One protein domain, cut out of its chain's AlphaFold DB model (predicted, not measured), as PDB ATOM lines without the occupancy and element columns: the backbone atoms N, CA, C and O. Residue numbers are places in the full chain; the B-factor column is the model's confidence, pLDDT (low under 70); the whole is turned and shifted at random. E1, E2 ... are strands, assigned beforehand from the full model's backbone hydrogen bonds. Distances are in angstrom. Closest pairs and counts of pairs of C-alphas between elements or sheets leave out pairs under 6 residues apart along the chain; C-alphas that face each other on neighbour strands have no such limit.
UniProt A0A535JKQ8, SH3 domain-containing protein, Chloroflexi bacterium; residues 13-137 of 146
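What this domain is: This is residues 13 to 137 of the 146 residues of the protein "SH3 domain-containing protein" of Chloroflexi bacterium (UniProt A0A535JKQ8). The domain is built of two lobes: a long, strongly twisted sheet of four strands, E1 to E4, and beside it a small sandwich in which the sheet E5, E8, E9, E10 has the two-stranded sheet E6, E7 over it, their strands crossed. The lobes meet where residues 21, 25 and 46, in E1, E2 and E3, come to residues 111 to 113 of E8; the far tip of the long sheet is the turn between E2 and E3. The printed part has 125 residues with ten named strands, E1 to E10 in order, and no named helix, in the class all strand; the sheets run E1 E2 E3 E4, E5 E8 E9 E10 and E6 E7, each antiparallel. The whole is compact, with a radius of gyration of the C-alphas of 14.7 A and spans of 45 by 33 by 24 A.

How they stand to each other: E1, residues 13 to 21, E2, residues 25 to 33, E3, residues 39 to 48, and E4, residues 51 to 58, form a meander, each strand the antiparallel neighbour of the one before, with E1 and E4 as edge strands. E1 and E2 are a hairpin at 157 degrees, with N 15 and O 31 at 2.8 A. E2 and E3 are a hairpin at 150 degrees, with N 28 and O 43 at 2.8 A. E3 and E4 are a hairpin at 155 degrees, with N 44 and O 56 at 2.9 A. E1 bends by 54 degrees at residue 18, and E2 by 57 degrees at residue 29. E5, residues 69 to 71, is antiparallel to E8, residues 104 to 113, with N 70 and O 105 at 3.0 A. E8 bends by 77 degrees at residue 108, and its pairing is staggered: residues 104 to 106 pair with E5 and residues 107 to 113 with E9, residues 122 to 126. N 112 and O 123 of E8 and E9 are 2.9 A apart. E10, residues 130 to 133, is the edge strand after E9, with N 126 and O 130 at 2.8 A; E8, E9 and E10 form a second meander. E6, residues 83 to 86, and E7, residues 95 to 99, are a hairpin at 148 degrees, with N 85 and O 97 at 2.8 A. Their sheet and the sheet E5 E8 E9 E10 make a sandwich, two sheets face to face, with the facing parts 8.9 A centre to centre and the strands at 71 degrees. The closest C-alphas of E6 and E10 are those of Arg 86 and Trp 131, 4.8 A. Between the sheet E1 E2 E3 E4 and the sheet E5 E8 E9 E10, E2 and E8 touch, with 6 pairs of C-alphas within 8 A, and their closest C-alphas are those of Ala 25 and Tyr 113, 5.3 A apart. E4 and E8 are apart.

Where its parts are: E1 begins at C-alpha 13, (27.740, 71.682, 41.327), and is 24.1 A long from first to last C-alpha. E2 measures 24.6 A, E3 29.2 A, E4 21.7 A and E8 22.9 A. E8 ends at C-alpha 113, (0.700, 71.283, 33.915). E10, the last strand, ends at C-alpha 133, (0.908, 81.021, 32.823).

The domain as a whole: The two C-alphas farthest apart are those of Asn 35 and Lys 94, 47.5 A. The printed part, residues 13 to 137, has no cut. The link E5 to E6, 11 residues, is long, and it changes from one sheet of the sandwich to the other. Mean pLDDT of the printed part is 92.5; the model's confidence is low, under 70, at residues 76 to 79, in that link.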
ATOM      1  N   CYS A  13      28.517  72.519  40.425       91.00
ATOM      2  CA  CYS A  13      27.740  71.682  41.327       91.00
ATOM      3  C   CYS A  13      26.253  72.026  41.256       91.00
ATOM      4  O   CYS A  13      25.877  73.162  40.968       91.00
ATOM      5  N   VAL A  14      25.415  71.018  41.497       91.31
ATOM      6  CA  VAL A  14      23.963  71.157  41.597       91.31
ATOM      7  C   VAL A  14      23.458  70.265  42.723       91.31
ATOM      8  O   VAL A  14      23.926  69.136  42.889       91.31
ATOM      9  N   SER A  15      22.509  70.770  43.498       89.94
ATOM     10  CA  SER A  15      21.759  70.000  44.481       89.94
ATOM     11  C   SER A  15      20.267  70.143  44.200       89.94
ATOM     12  O   SER A  15      19.771  71.223  43.883       89.94
ATOM     13  N   ILE A  16      19.550  69.026  44.303       89.44
ATOM     14  CA  ILE A  16      18.089  69.012  44.317       89.44
ATOM     15  C   ILE A  16      17.680  68.859  45.778       89.44
ATOM     16  O   ILE A  16      18.092  67.923  46.463       89.44
ATOM     17  N   GLY A  17      16.930  69.836  46.259       89.56
ATOM     18  CA  GLY A  17      16.412  69.930  47.610       89.56
ATOM     19  C   GLY A  17      14.966  69.457  47.692       89.56
ATOM     20  O   GLY A  17      14.598  68.401  47.177       89.56
ATOM     21  N   LYS A  18      14.149  70.215  48.423       94.38
ATOM     22  CA  LYS A  18      12.785  69.818  48.763       94.38
ATOM     23  C   LYS A  18      11.895  69.814  47.522       94.38
ATOM     24  O   LYS A  18      11.826  70.810  46.811       94.38
ATOM     25  N   GLN A  19      11.182  68.708  47.325       95.94
ATOM     26  CA  GLN A  19      10.129  68.573  46.325       95.94
ATOM     27  C   GLN A  19       8.840  69.263  46.782       95.94
ATOM     28  O   GLN A  19       8.446  69.160  47.947       95.94
ATOM     29  N   HIS A  20       8.168  69.907  45.834       97.75
ATOM     30  CA  HIS A  20       6.849  70.504  45.980       97.75
ATOM     31  C   HIS A  20       5.958  70.025  44.840       97.75
ATOM     32  O   HIS A  20       6.186  70.345  43.668       97.75
ATOM     33  N   ASP A  21       4.954  69.235  45.203       97.88
ATOM     34  CA  ASP A  21       4.069  68.580  44.251       97.88
ATOM     35  C   ASP A  21       2.920  69.476  43.809       97.88
ATOM     36  O   ASP A  21       2.295  70.184  44.598       97.88
ATOM     37  N   GLY A  22       2.620  69.381  42.522       97.81
ATOM     38  CA  GLY A  22       1.472  69.988  41.879       97.81
ATOM     39  C   GLY A  22       0.654  68.957  41.101       97.81
ATOM     40  O   GLY A  22       0.773  67.746  41.290       97.81
ATOM     41  N   THR A  23      -0.197  69.424  40.186       98.25
ATOM     42  CA  THR A  23      -0.974  68.524  39.313       98.25
ATOM     43  C   THR A  23      -0.247  68.323  37.994       98.25
ATOM     44  O   THR A  23      -0.162  69.254  37.192       98.25
ATOM     45  N   GLN A  24       0.267  67.111  37.761       98.00
ATOM     46  CA  GLN A  24       1.087  66.776  36.584       98.00
ATOM     47  C   GLN A  24       2.315  67.695  36.412       98.00
ATOM     48  O   GLN A  24       2.873  67.821  35.325       98.00
ATOM     49  N   ALA A  25       2.735  68.354  37.488       98.19
ATOM     50  CA  ALA A  25       3.888  69.231  37.566       98.19
ATOM     51  C   ALA A  25       4.444  69.175  38.986       98.19
ATOM     52  O   ALA A  25       3.698  68.915  39.927       98.19
ATOM     53  N   ALA A  26       5.729  69.453  39.139       98.06
ATOM     54  CA  ALA A  26       6.359  69.648  40.435       98.06
ATOM     55  C   ALA A  26       7.520  70.631  40.289       98.06
ATOM     56  O   ALA A  26       8.005  70.886  39.180       98.06
ATOM     57  N   TYR A  27       7.979  71.168  41.411       97.44
ATOM     58  CA  TYR A  27       9.243  71.886  41.457       97.44
ATOM     59  C   TYR A  27      10.063  71.482  42.671       97.44
ATOM     60  O   TYR A  27       9.542  70.961  43.655       97.44
ATOM     61  N   PHE A  28      11.361  71.721  42.585       96.75
ATOM     62  CA  PHE A  28      12.310  71.439  43.642       96.75
ATOM     63  C   PHE A  28      13.042  72.721  43.995       96.75
ATOM     64  O   PHE A  28      13.584  73.377  43.100       96.75
ATOM     65  N   ASP A  29      13.098  73.039  45.287       94.06
ATOM     66  CA  ASP A  29      14.139  73.938  45.778       94.06
ATOM     67  C   ASP A  29      15.487  73.261  45.551       94.06
ATOM     68  O   ASP A  29      15.580  72.036  45.587       94.06
ATOM     69  N   GLY A  30      16.545  74.020  45.339       92.12
ATOM     70  CA  GLY A  30      17.865  73.457  45.134       92.12
ATOM     71  C   GLY A  30      18.922  74.533  45.099       92.12
ATOM     72  O   GLY A  30      18.668  75.696  45.416       92.12
ATOM     73  N   GLU A  31      20.120  74.131  44.715       92.88
ATOM     74  CA  GLU A  31      21.245  75.043  44.595       92.88
ATOM     75  C   GLU A  31      22.082  74.694  43.373       92.88
ATOM     76  O   GLU A  31      22.142  73.536  42.959       92.88
ATOM     77  N   GLY A  32      22.744  75.694  42.801       91.88
ATOM     78  CA  GLY A  32      23.583  75.539  41.622       91.88
ATOM     79  C   GLY A  32      24.685  76.587  41.587       91.88
ATOM     80  O   GLY A  32      24.504  77.701  42.076       91.88
ATOM     81  N   GLY A  33      25.841  76.236  41.033       92.44
ATOM     82  CA  GLY A  33      26.965  77.164  40.920       92.44
ATOM     83  C   GLY A  33      28.253  76.504  40.439       92.44
ATOM     84  O   GLY A  33      28.246  75.379  39.933       92.44
ATOM     85  N   SER A  34      29.369  77.216  40.585       93.62
ATOM     86  CA  SER A  34      30.717  76.769  40.219       93.62
ATOM     87  C   SER A  34      31.761  77.604  40.962       93.62
ATOM     88  O   SER A  34      31.459  78.704  41.404       93.62
ATOM     89  N   ASN A  35      33.003  77.123  41.064       92.06
ATOM     90  CA  ASN A  35      34.150  77.920  41.530       92.06
ATOM     91  C   ASN A  35      33.981  78.566  42.917       92.06
ATOM     92  O   ASN A  35      34.471  79.665  43.154       92.06
ATOM     93  N   GLY A  36      33.324  77.871  43.844       88.75
ATOM     94  CA  GLY A  36      33.014  78.392  45.177       88.75
ATOM     95  C   GLY A  36      31.644  79.067  45.283       88.75
ATOM     96  O   GLY A  36      31.102  79.125  46.384       88.75
ATOM     97  N   ASP A  37      31.041  79.480  44.166       89.75
ATOM     98  CA  ASP A  37      29.722  80.110  44.160       89.75
ATOM     99  C   ASP A  37      28.599  79.087  44.287       89.75
ATOM    100  O   ASP A  37      28.675  77.968  43.769       89.75
ATOM    101  N   ARG A  38      27.522  79.501  44.958       90.06
ATOM    102  CA  ARG A  38      26.299  78.718  45.114       90.06
ATOM    103  C   ARG A  38      25.089  79.643  45.192       90.06
ATOM    104  O   ARG A  38      24.999  80.487  46.079       90.06
ATOM    105  N   LEU A  39      24.152  79.458  44.272       91.44
ATOM    106  CA  LEU A  39      22.919  80.227  44.171       91.44
ATOM    107  C   LEU A  39      21.732  79.336  44.518       91.44
ATOM    108  O   LEU A  39      21.729  78.155  44.176       91.44
ATOM    109  N   ALA A  40      20.725  79.905  45.177       91.69
ATOM    110  CA  ALA A  40      19.443  79.235  45.352       91.69
ATOM    111  C   ALA A  40      18.769  79.076  43.987       91.69
ATOM    112  O   ALA A  40      18.718  80.026  43.206       91.69
ATOM    113  N   CYS A  41      18.256  77.888  43.707       93.25
ATOM    114  CA  CYS A  41      17.672  77.548  42.424       93.25
ATOM    115  C   CYS A  41      16.304  76.902  42.590       93.25
ATOM    116  O   CYS A  41      16.012  76.274  43.607       93.25
ATOM    117  N   LEU A  42      15.510  76.982  41.528       94.44
ATOM    118  CA  LEU A  42      14.272  76.232  41.379       94.44
ATOM    119  C   LEU A  42      14.357  75.374  40.117       94.44
ATOM    120  O   LEU A  42      14.693  75.873  39.043       94.44
ATOM    121  N   THR A  43      14.059  74.082  40.245       94.88
ATOM    122  CA  THR A  43      13.970  73.151  39.108       94.88
ATOM    123  C   THR A  43      12.541  72.689  38.933       94.88
ATOM    124  O   THR A  43      11.938  72.213  39.886       94.88
ATOM    125  N   TYR A  44      12.009  72.793  37.720       95.69
ATOM    126  CA  TYR A  44      10.616  72.500  37.411       95.69
ATOM    127  C   TYR A  44      10.522  71.297  36.483       95.69
ATOM    128  O   TYR A  44      11.275  71.174  35.511       95.69
ATOM    129  N   VAL A  45       9.562  70.424  36.767       96.81
ATOM    130  CA  VAL A  45       9.270  69.227  35.981       96.81
ATOM    131  C   VAL A  45       7.784  69.160  35.670       96.81
ATOM    132  O   VAL A  45       6.947  69.650  36.429       96.81
ATOM    133  N   VAL A  46       7.457  68.523  34.553       97.56
ATOM    134  CA  VAL A  46       6.076  68.239  34.154       97.56
ATOM    135  C   VAL A  46       5.942  66.782  33.758       97.56
ATOM    136  O   VAL A  46       6.917  66.145  33.355       97.56
ATOM    137  N   HIS A  47       4.728  66.265  33.880       97.06
ATOM    138  CA  HIS A  47       4.363  64.916  33.501       97.06
ATOM    139  C   HIS A  47       3.400  64.968  32.318       97.06
ATOM    140  O   HIS A  47       2.294  65.505  32.411       97.06
ATOM    141  N   ASP A  48       3.834  64.416  31.191       92.88
ATOM    142  CA  ASP A  48       3.019  64.266  29.990       92.88
ATOM    143  C   ASP A  48       2.832  62.766  29.666       92.88
ATOM    144  O   ASP A  48       3.325  61.916  30.410       92.88
ATOM    145  N   PRO A  49       2.097  62.378  28.605       94.50
ATOM    146  CA  PRO A  49       1.894  60.963  28.283       94.50
ATOM    147  C   PRO A  49       3.180  60.147  28.055       94.50
ATOM    148  O   PRO A  49       3.114  58.920  28.057       94.50
ATOM    149  N   LYS A  50       4.335  60.792  27.842       94.44
ATOM    150  CA  LYS A  50       5.651  60.144  27.712       94.44
ATOM    151  C   LYS A  50       6.388  60.018  29.052       94.44
ATOM    152  O   LYS A  50       7.471  59.439  29.084       94.44
ATOM    153  N   GLY A  51       5.814  60.533  30.137       96.38
ATOM    154  CA  GLY A  51       6.366  60.493  31.486       96.38
ATOM    155  C   GLY A  51       6.843  61.854  31.989       96.38
ATOM    156  O   GLY A  51       6.485  62.912  31.466       96.38
ATOM    157  N   TRP A  52       7.643  61.817  33.055       96.62
ATOM    158  CA  TRP A  52       8.221  63.009  33.672       96.62
ATOM    159  C   TRP A  52       9.378  63.550  32.839       96.62
ATOM    160  O   TRP A  52      10.252  62.797  32.411       96.62
ATOM    161  N   ARG A  53       9.429  64.870  32.671       95.75
ATOM    162  CA  ARG A  53      10.547  65.564  32.028       95.75
ATOM    163  C   ARG A  53      10.855  66.890  32.707       95.75
ATOM    164  O   ARG A  53       9.971  67.547  33.256       95.75
ATOM    165  N   GLY A  54      12.116  67.298  32.608       92.75
ATOM    166  CA  GLY A  54      12.546  68.642  32.977       92.75
ATOM    167  C   GLY A  54      11.919  69.697  32.069       92.75
ATOM    168  O   GLY A  54      11.760  69.484  30.865       92.75
ATOM    169  N   VAL A  55      11.553  70.827  32.667       91.31
ATOM    170  CA  VAL A  55      11.142  72.040  31.952       91.31
ATOM    171  C   VAL A  55      12.282  73.041  31.959       91.31
ATOM    172  O   VAL A  55      12.802  73.396  30.909       91.31
ATOM    173  N   ARG A  56      12.702  73.455  33.157       90.88
ATOM    174  CA  ARG A  56      13.821  74.374  33.354       90.88
ATOM    175  C   ARG A  56      14.428  74.197  34.740       90.88
ATOM    176  O   ARG A  56      13.748  73.754  35.666       90.88
ATOM    177  N   SER A  57      15.660  74.666  34.879       89.50
ATOM    178  CA  SER A  57      16.267  75.027  36.160       89.50
ATOM    179  C   SER A  57      16.641  76.504  36.093       89.50
ATOM    180  O   SER A  57      17.167  76.951  35.077       89.50
ATOM    181  N   GLN A  58      16.344  77.259  37.145       88.38
ATOM    182  CA  GLN A  58      16.608  78.695  37.214       88.38
ATOM    183  C   GLN A  58      17.445  79.009  38.452       88.38
ATOM    184  O   GLN A  58      17.114  78.532  39.537       88.38
ATOM    185  N   CYS A  59      18.505  79.800  38.274       89.19
ATOM    186  CA  CYS A  59      19.455  80.210  39.305       89.19
ATOM    187  C   CYS A  59      19.956  81.641  38.996       89.19
ATOM    188  O   CYS A  59      20.437  81.825  37.880       89.19
ATOM    189  N   PRO A  60      19.930  82.596  39.945       89.06
ATOM    190  CA  PRO A  60      19.218  82.517  41.210       89.06
ATOM    191  C   PRO A  60      17.698  82.505  40.979       89.06
ATOM    192  O   PRO A  60      17.178  83.160  40.083       89.06
ATOM    193  N   ALA A  61      16.952  81.758  41.789       86.50
ATOM    194  CA  ALA A  61      15.496  81.777  41.721       86.50
ATOM    195  C   ALA A  61      14.855  81.553  43.086       86.50
ATOM    196  O   ALA A  61      15.200  80.627  43.815       86.50
ATOM    197  N   GLY A  62      13.862  82.387  43.390       88.31
ATOM    198  CA  GLY A  62      12.920  82.179  44.492       88.31
ATOM    199  C   GLY A  62      11.457  82.280  44.055       88.31
ATOM    200  O   GLY A  62      10.570  82.225  44.900       88.31
ATOM    201  N   PHE A  63      11.199  82.467  42.761       92.56
ATOM    202  CA  PHE A  63       9.880  82.686  42.178       92.56
ATOM    203  C   PHE A  63       9.895  82.218  40.709       92.56
ATOM    204  O   PHE A  63      10.920  82.413  40.053       92.56
ATOM    205  N   PRO A  64       8.804  81.641  40.172       94.44
ATOM    206  CA  PRO A  64       7.531  81.334  40.832       94.44
ATOM    207  C   PRO A  64       7.570  80.086  41.732       94.44
ATOM    208  O   PRO A  64       8.017  79.020  41.332       94.44
ATOM    209  N   ALA A  65       7.064  80.215  42.960       95.88
ATOM    210  CA  ALA A  65       6.923  79.124  43.928       95.88
ATOM    211  C   ALA A  65       5.786  79.433  44.916       95.88
ATOM    212  O   ALA A  65       5.482  80.602  45.170       95.88
ATOM    213  N   VAL A  66       5.162  78.403  45.496       97.62
ATOM    214  CA  VAL A  66       4.061  78.588  46.457       97.62
ATOM    215  C   VAL A  66       4.551  79.341  47.697       97.62
ATOM    216  O   VAL A  66       5.607  79.043  48.255       97.62
ATOM    217  N   GLY A  67       3.782  80.342  48.125       96.88
ATOM    218  CA  GLY A  67       4.123  81.223  49.242       96.88
ATOM    219  C   GLY A  67       5.131  82.320  48.885       96.88
ATOM    220  O   GLY A  67       5.599  83.027  49.778       96.88
ATOM    221  N   LYS A  68       5.485  82.472  47.604       96.00
ATOM    222  CA  LYS A  68       6.411  83.502  47.120       96.00
ATOM    223  C   LYS A  68       5.679  84.554  46.293       96.00
ATOM    224  O   LYS A  68       4.631  84.299  45.700       96.00
ATOM    225  N   GLY A  69       6.238  85.759  46.298       95.12
ATOM    226  CA  GLY A  69       5.746  86.900  45.536       95.12
ATOM    227  C   GLY A  69       6.738  87.325  44.466       95.12
ATOM    228  O   GLY A  69       7.935  87.066  44.579       95.12
ATOM    229  N   GLY A  70       6.218  87.984  43.441       94.44
ATOM    230  CA  GLY A  70       6.990  88.478  42.315       94.44
ATOM    231  C   GLY A  70       6.192  89.490  41.507       94.44
ATOM    232  O   GLY A  70       5.180  90.027  41.967       94.44
ATOM    233  N   LEU A  71       6.659  89.747  40.292       94.06
ATOM    234  CA  LEU A  71       6.063  90.711  39.377       94.06
ATOM    235  C   LEU A  71       5.613  90.007  38.102       94.06
ATOM    236  O   LEU A  71       6.249  89.061  37.642       94.06
ATOM    237  N   VAL A  72       4.536  90.512  37.508       94.00
ATOM    238  CA  VAL A  72       4.146  90.134  36.150       94.00
ATOM    239  C   VAL A  72       5.150  90.712  35.155       94.00
ATOM    240  O   VAL A  72       5.360  91.926  35.102       94.00
ATOM    241  N   TRP A  73       5.721  89.852  34.320       90.75
ATOM    242  CA  TRP A  73       6.668  90.212  33.276       90.75
ATOM    243  C   TRP A  73       6.062  89.982  31.888       90.75
ATOM    244  O   TRP A  73       5.564  88.902  31.592       90.75
ATOM    245  N   LEU A  74       6.092  91.005  31.026       88.06
ATOM    246  CA  LEU A  74       5.523  90.951  29.668       88.06
ATOM    247  C   LEU A  74       6.604  90.912  28.577       88.06
ATOM    248  O   LEU A  74       6.266  90.918  27.399       88.06
ATOM    249  N   GLY A  75       7.895  90.900  28.940       76.31
ATOM    250  CA  GLY A  75       8.993  90.808  27.968       76.31
ATOM    251  C   GLY A  75       9.038  91.954  26.954       76.31
ATOM    252  O   GLY A  75       9.335  91.714  25.790       76.31
ATOM    253  N   GLY A  76       8.676  93.177  27.360       66.12
ATOM    254  CA  GLY A  76       8.614  94.340  26.464       66.12
ATOM    255  C   GLY A  76       7.399  94.371  25.525       66.12
ATOM    256  O   GLY A  76       7.263  95.303  24.736       66.12
ATOM    257  N   VAL A  77       6.489  93.394  25.605       65.12
ATOM    258  CA  VAL A  77       5.259  93.379  24.804       65.12
ATOM    259  C   VAL A  77       4.238  94.353  25.390       65.12
ATOM    260  O   VAL A  77       3.770  94.191  26.520       65.12
ATOM    261  N   THR A  78       3.823  95.335  24.593       58.06
ATOM    262  CA  THR A  78       2.717  96.248  24.907       58.06
ATOM    263  C   THR A  78       1.382  95.616  24.514       58.06
ATOM    264  O   THR A  78       0.743  95.970  23.526       58.06
ATOM    265  N   ALA A  79       0.936  94.628  25.289       66.88
ATOM    266  CA  ALA A  79      -0.423  94.113  25.150       66.88
ATOM    267  C   ALA A  79      -1.408  95.101  25.790       66.88
ATOM    268  O   ALA A  79      -1.275  95.420  26.969       66.88
ATOM    269  N   SER A  80      -2.433  95.534  25.051       72.25
ATOM    270  CA  SER A  80      -3.441  96.481  25.560       72.25
ATOM    271  C   SER A  80      -4.173  95.980  26.810       72.25
ATOM    272  O   SER A  80      -4.599  96.787  27.630       72.25
ATOM    273  N   CYS A  81      -4.284  94.659  26.998       78.69
ATOM    274  CA  CYS A  81      -4.834  94.069  28.216       78.69
ATOM    275  C   CYS A  81      -3.773  93.546  29.206       78.69
ATOM    276  O   CYS A  81      -4.084  93.433  30.384       78.69
ATOM    277  N   GLY A  82      -2.525  93.291  28.800       88.69
ATOM    278  CA  GLY A  82      -1.491  92.675  29.650       88.69
ATOM    279  C   GLY A  82      -1.542  91.136  29.696       88.69
ATOM    280  O   GLY A  82      -2.020  90.491  28.763       88.69
ATOM    281  N   ALA A  83      -1.029  90.526  30.771       92.25
ATOM    282  CA  ALA A  83      -1.023  89.073  30.967       92.25
ATOM    283  C   ALA A  83      -2.376  88.571  31.483       92.25
ATOM    284  O   ALA A  83      -2.884  89.044  32.501       92.25
ATOM    285  N   ASN A  84      -2.941  87.567  30.817       94.06
ATOM    286  CA  ASN A  84      -4.233  86.999  31.190       94.06
ATOM    287  C   ASN A  84      -4.159  86.202  32.501       94.06
ATOM    288  O   ASN A  84      -3.324  85.309  32.653       94.06
ATOM    289  N   VAL A  85      -5.128  86.448  33.379       97.00
ATOM    290  CA  VAL A  85      -5.488  85.592  34.514       97.00
ATOM    291  C   VAL A  85      -6.727  84.797  34.132       97.00
ATOM    292  O   VAL A  85      -7.679  85.343  33.570       97.00
ATOM    293  N   ARG A  86      -6.735  83.499  34.424       97.75
ATOM    294  CA  ARG A  86      -7.788  82.565  34.026       97.75
ATOM    295  C   ARG A  86      -8.453  81.907  35.227       97.75
ATOM    296  O   ARG A  86      -7.843  81.688  36.261       97.75
ATOM    297  N   SER A  87      -9.723  81.562  35.076       98.31
ATOM    298  CA  SER A  87     -10.512  80.849  36.098       98.31
ATOM    299  C   SER A  87     -10.021  79.424  36.380       98.31
ATOM    300  O   SER A  87     -10.240  78.902  37.467       98.31
ATOM    301  N   SER A  88      -9.344  78.798  35.420       97.94
ATOM    302  CA  SER A  88      -8.731  77.473  35.531       97.94
ATOM    303  C   SER A  88      -7.390  77.459  34.784       97.94
ATOM    304  O   SER A  88      -7.189  78.302  33.897       97.94
ATOM    305  N   PRO A  89      -6.459  76.548  35.123       97.19
ATOM    306  CA  PRO A  89      -5.174  76.474  34.442       97.19
ATOM    307  C   PRO A  89      -5.362  76.031  32.989       97.19
ATOM    308  O   PRO A  89      -6.178  75.159  32.678       97.19
ATOM    309  N   GLY A  90      -4.579  76.617  32.087       95.25
ATOM    310  CA  GLY A  90      -4.544  76.238  30.679       95.25
ATOM    311  C   GLY A  90      -5.217  77.232  29.724       95.25
ATOM    312  O   GLY A  90      -5.979  78.114  30.130       95.25
ATOM    313  N   PRO A  91      -4.987  77.071  28.408       91.19
ATOM    314  CA  PRO A  91      -5.519  77.964  27.371       91.19
ATOM    315  C   PRO A  91      -7.053  77.996  27.297       91.19
ATOM    316  O   PRO A  91      -7.620  78.967  26.798       91.19
ATOM    317  N   LYS A  92      -7.724  76.942  27.782       93.88
ATOM    318  CA  LYS A  92      -9.187  76.799  27.741       93.88
ATOM    319  C   LYS A  92      -9.906  77.483  28.911       93.88
ATOM    320  O   LYS A  92     -11.115  77.673  28.830       93.88
ATOM    321  N   GLY A  93      -9.201  77.852  29.985       95.25
ATOM    322  CA  GLY A  93      -9.812  78.549  31.119       95.25
ATOM    323  C   GLY A  93     -10.293  79.944  30.724       95.25
ATOM    324  O   GLY A  93      -9.584  80.662  30.019       95.25
ATOM    325  N   LYS A  94     -11.483  80.364  31.170       97.00
ATOM    326  CA  LYS A  94     -12.010  81.708  30.871       97.00
ATOM    327  C   LYS A  94     -11.074  82.770  31.446       97.00
ATOM    328  O   LYS A  94     -10.704  82.656  32.614       97.00
ATOM    329  N   VAL A  95     -10.734  83.793  30.659       96.31
ATOM    330  CA  VAL A  95     -10.009  84.978  31.144       96.31
ATOM    331  C   VAL A  95     -10.911  85.748  32.109       96.31
ATOM    332  O   VAL A  95     -12.039  86.094  31.759       96.31
ATOM    333  N   VAL A  96     -10.433  85.965  33.333       97.50
ATOM    334  CA  VAL A  96     -11.173  86.636  34.419       97.50
ATOM    335  C   VAL A  96     -10.590  87.997  34.785       97.50
ATOM    336  O   VAL A  96     -11.304  88.834  35.324       97.50
ATOM    337  N   ALA A  97      -9.319  88.229  34.472       95.81
ATOM    338  CA  ALA A  97      -8.654  89.514  34.622       95.81
ATOM    339  C   ALA A  97      -7.440  89.564  33.693       95.81
ATOM    340  O   ALA A  97      -6.997  88.531  33.183       95.81
ATOM    341  N   CYS A  98      -6.867  90.751  33.532       93.69
ATOM    342  CA  CYS A  98      -5.576  90.914  32.891       93.69
ATOM    343  C   CYS A  98      -4.691  91.822  33.748       93.69
ATOM    344  O   CYS A  98      -5.165  92.822  34.288       93.69
ATOM    345  N   LEU A  99      -3.427  91.442  33.920       94.69
ATOM    346  CA  LEU A  99      -2.474  92.155  34.764       94.69
ATOM    347  C   LEU A  99      -1.431  92.850  33.901       94.69
ATOM    348  O   LEU A  99      -0.852  92.253  32.992       94.69
ATOM    349  N   GLN A 100      -1.188  94.116  34.212       92.69
ATOM    350  CA  GLN A 100      -0.191  94.921  33.524       92.69
ATOM    351  C   GLN A 100       1.226  94.498  33.912       92.69
ATOM    352  O   GLN A 100       1.445  93.830  34.928       92.69
ATOM    353  N   HIS A 101       2.194  94.924  33.107       91.31
ATOM    354  CA  HIS A 101       3.606  94.775  33.429       91.31
ATOM    355  C   HIS A 101       3.927  95.334  34.823       91.31
ATOM    356  O   HIS A 101       3.341  96.334  35.235       91.31
ATOM    357  N   HIS A 102       4.825  94.673  35.553       91.50
ATOM    358  CA  HIS A 102       5.201  95.013  36.929       91.50
ATOM    359  C   HIS A 102       4.058  94.978  37.952       91.50
ATOM    360  O   HIS A 102       4.211  95.468  39.069       91.50
ATOM    361  N   THR A 103       2.922  94.356  37.628       94.44
ATOM    362  CA  THR A 103       1.889  94.128  38.640       94.44
ATOM    363  C   THR A 103       2.418  93.151  39.695       94.44
ATOM    364  O   THR A 103       2.799  92.035  39.325       94.44
ATOM    365  N   PRO A 104       2.402  93.502  40.995       96.44
ATOM    366  CA  PRO A 104       2.788  92.582  42.052       96.44
ATOM    367  C   PRO A 104       1.755  91.469  42.218       96.44
ATOM    368  O   PRO A 104       0.538  91.697  42.158       96.44
ATOM    369  N   VAL A 105       2.262  90.259  42.432       97.75
ATOM    370  CA  VAL A 105       1.475  89.039  42.611       97.75
ATOM    371  C   VAL A 105       2.096  88.151  43.684       97.75
ATOM    372  O   VAL A 105       3.304  88.182  43.916       97.75
ATOM    373  N   SER A 106       1.266  87.332  44.318       98.06
ATOM    374  CA  SER A 106       1.680  86.256  45.216       98.06
ATOM    375  C   SER A 106       1.076  84.940  44.746       98.06
ATOM    376  O   SER A 106      -0.045  84.916  44.238       98.06
ATOM    377  N   ILE A 107       1.831  83.854  44.901       98.44
ATOM    378  CA  ILE A 107       1.400  82.508  44.524       98.44
ATOM    379  C   ILE A 107       0.920  81.769  45.767       98.44
ATOM    380  O   ILE A 107       1.662  81.622  46.738       98.44
ATOM    381  N   ASP A 108      -0.304  81.261  45.711       98.50
ATOM    382  CA  ASP A 108      -0.937  80.460  46.763       98.50
ATOM    383  C   ASP A 108      -1.284  79.033  46.303       98.50
ATOM    384  O   ASP A 108      -1.717  78.219  47.116       98.50
ATOM    385  N   GLY A 109      -1.045  78.689  45.032       98.38
ATOM    386  CA  GLY A 109      -1.268  77.335  44.530       98.38
ATOM    387  C   GLY A 109      -0.577  77.020  43.205       98.38
ATOM    388  O   GLY A 109      -0.105  77.903  42.489       98.38
ATOM    389  N   GLY A 110      -0.547  75.730  42.870       97.06
ATOM    390  CA  GLY A 110       0.211  75.178  41.744       97.06
ATOM    391  C   GLY A 110       1.502  74.474  42.195       97.06
ATOM    392  O   GLY A 110       1.715  74.316  43.395       97.06
ATOM    393  N   PRO A 111       2.355  74.042  41.250       97.88
ATOM    394  CA  PRO A 111       2.191  74.187  39.804       97.88
ATOM    395  C   PRO A 111       1.110  73.254  39.235       97.88
ATOM    396  O   PRO A 111       0.799  72.203  39.790       97.88
ATOM    397  N   VAL A 112       0.533  73.616  38.092       98.38
ATOM    398  CA  VAL A 112      -0.309  72.709  37.295       98.38
ATOM    399  C   VAL A 112       0.219  72.656  35.873       98.38
ATOM    400  O   VAL A 112       0.435  73.703  35.262       98.38
ATOM    401  N   TYR A 113       0.393  71.451  35.330       97.69
ATOM    402  CA  TYR A 113       0.700  71.283  33.915       97.69
ATOM    403  C   TYR A 113      -0.581  71.279  33.079       97.69
ATOM    404  O   TYR A 113      -1.409  70.374  33.161       97.69
ATOM    405  N   ALA A 114      -0.729  72.308  32.252       96.75
ATOM    406  CA  ALA A 114      -1.743  72.409  31.216       96.75
ATOM    407  C   ALA A 114      -1.075  72.961  29.940       96.75
ATOM    408  O   ALA A 114      -0.813  74.168  29.856       96.75
ATOM    409  N   PRO A 115      -0.769  72.098  28.951       90.88
ATOM    410  CA  PRO A 115       0.061  72.468  27.810       90.88
ATOM    411  C   PRO A 115      -0.563  73.576  26.957       90.88
ATOM    412  O   PRO A 115      -1.777  73.636  26.748       90.88
ATOM    413  N   MET A 116       0.301  74.436  26.423       85.19
ATOM    414  CA  MET A 116      -0.023  75.496  25.474       85.19
ATOM    415  C   MET A 116       1.139  75.605  24.484       85.19
ATOM    416  O   MET A 116       2.290  75.479  24.878       85.19
ATOM    417  N   SER A 117       0.860  75.841  23.204       80.44
ATOM    418  CA  SER A 117       1.892  75.879  22.156       80.44
ATOM    419  C   SER A 117       2.955  76.967  22.347       80.44
ATOM    420  O   SER A 117       4.040  76.851  21.790       80.44
ATOM    421  N   SER A 118       2.649  78.021  23.103       74.56
ATOM    422  CA  SER A 118       3.515  79.186  23.303       74.56
ATOM    423  C   SER A 118       4.210  79.228  24.668       74.56
ATOM    424  O   SER A 118       4.846  80.233  24.975       74.56
ATOM    425  N   THR A 119       4.042  78.212  25.522       78.06
ATOM    426  CA  THR A 119       4.610  78.193  26.879       78.06
ATOM    427  C   THR A 119       5.054  76.794  27.294       78.06
ATOM    428  O   THR A 119       4.654  75.794  26.701       78.06
ATOM    429  N   ASP A 120       5.807  76.712  28.390       83.19
ATOM    430  CA  ASP A 120       6.220  75.439  28.990       83.19
ATOM    431  C   ASP A 120       5.048  74.638  29.596       83.19
ATOM    432  O   ASP A 120       5.203  73.491  30.023       83.19
ATOM    433  N   GLY A 121       3.849  75.231  29.614       92.88
ATOM    434  CA  GLY A 121       2.617  74.611  30.089       92.88
ATOM    435  C   GLY A 121       2.455  74.605  31.605       92.88
ATOM    436  O   GLY A 121       1.517  73.978  32.084       92.88
ATOM    437  N   ILE A 122       3.322  75.278  32.365       96.62
ATOM    438  CA  ILE A 122       3.176  75.429  33.818       96.62
ATOM    439  C   ILE A 122       2.241  76.606  34.130       96.62
ATOM    440  O   ILE A 122       2.307  77.669  33.506       96.62
ATOM    441  N   TRP A 123       1.360  76.406  35.108       97.88
ATOM    442  CA  TRP A 123       0.408  77.399  35.597       97.88
ATOM    443  C   TRP A 123       0.460  77.520  37.114       97.88
ATOM    444  O   TRP A 123       0.558  76.515  37.821       97.88
ATOM    445  N   TRP A 124       0.308  78.751  37.594       98.44
ATOM    446  CA  TRP A 124       0.296  79.099  39.013       98.44
ATOM    447  C   TRP A 124      -0.998  79.801  39.375       98.44
ATOM    448  O   TRP A 124      -1.496  80.620  38.599       98.44
ATOM    449  N   HIS A 125      -1.535  79.493  40.549       98.69
ATOM    450  CA  HIS A 125      -2.647  80.241  41.108       98.69
ATOM    451  C   HIS A 125      -2.104  81.470  41.838       98.69
ATOM    452  O   HIS A 125      -1.174  81.379  42.642       98.69
ATOM    453  N   LEU A 126      -2.657  82.625  41.486       98.69
ATOM    454  CA  LEU A 126      -2.357  83.921  42.064       98.69
ATOM    455  C   LEU A 126      -3.404  84.237  43.129       98.69
ATOM    456  O   LEU A 126      -4.610  84.215  42.841       98.69
ATOM    457  N   ALA A 127      -2.942  84.606  44.322       98.44
ATOM    458  CA  ALA A 127      -3.804  84.817  45.472       98.44
ATOM    459  C   ALA A 127      -4.903  85.846  45.183       98.44
ATOM    460  O   ALA A 127      -4.640  86.987  44.793       98.44
ATOM    461  N   GLY A 128      -6.155  85.416  45.350       97.56
ATOM    462  CA  GLY A 128      -7.342  86.243  45.125       97.56
ATOM    463  C   GLY A 128      -7.602  86.643  43.666       97.56
ATOM    464  O   GLY A 128      -8.400  87.550  43.440       97.56
ATOM    465  N   ARG A 129      -6.939  86.027  42.674       97.25
ATOM    466  CA  ARG A 129      -7.062  86.433  41.258       97.25
ATOM    467  C   ARG A 129      -7.377  85.289  40.296       97.25
ATOM    468  O   ARG A 129      -8.234  85.465  39.433       97.25
ATOM    469  N   GLY A 130      -6.697  84.151  40.407       98.38
ATOM    470  CA  GLY A 130      -6.850  83.015  39.487       98.38
ATOM    471  C   GLY A 130      -5.525  82.538  38.891       98.38
ATOM    472  O   GLY A 130      -4.458  82.822  39.414       98.38
ATOM    473  N   TRP A 131      -5.579  81.810  37.780       98.38
ATOM    474  CA  TRP A 131      -4.445  81.108  37.182       98.38
ATOM    475  C   TRP A 131      -3.701  81.938  36.139       98.38
ATOM    476  O   TRP A 131      -4.305  82.449  35.198       98.38
ATOM    477  N   MET A 132      -2.379  82.004  36.246       96.81
ATOM    478  CA  MET A 132      -1.507  82.650  35.267       96.81
ATOM    479  C   MET A 132      -0.477  81.657  34.728       96.81
ATOM    480  O   MET A 132       0.001  80.782  35.451       96.81
ATOM    481  N   ALA A 133      -0.157  81.793  33.441       95.19
ATOM    482  CA  ALA A 133       0.908  81.021  32.823       95.19
ATOM    483  C   ALA A 133       2.266  81.477  33.365       95.19
ATOM    484  O   ALA A 133       2.552  82.670  33.461       95.19
ATOM    485  N   ASP A 134       3.103  80.501  33.669       93.25
ATOM    486  CA  ASP A 134       4.421  80.644  34.273       93.25
ATOM    487  C   ASP A 134       5.372  81.582  33.499       93.25
ATOM    488  O   ASP A 134       6.096  82.357  34.116       93.25
ATOM    489  N   ASN A 135       5.272  81.648  32.167       89.69
ATOM    490  CA  ASN A 135       6.057  82.563  31.325       89.69
ATOM    491  C   ASN A 135       5.868  84.057  31.653       89.69
ATOM    492  O   ASN A 135       6.737  84.856  31.319       89.69
ATOM    493  N   PHE A 136       4.756  84.446  32.286       92.38
ATOM    494  CA  PHE A 136       4.521  85.829  32.722       92.38
ATOM    495  C   PHE A 136       4.996  86.096  34.154       92.38
ATOM    496  O   PHE A 136       4.840  87.207  34.652       92.38
ATOM    497  N   LEU A 137       5.528  85.081  34.833       92.69
ATOM    498  CA  LEU A 137       6.003  85.135  36.216       92.69
ATOM    499  C   LEU A 137       7.518  84.927  36.308       92.69
ATOM    500  O   LEU A 137       8.108  85.078  37.373       92.69
TER     501      LEU A 137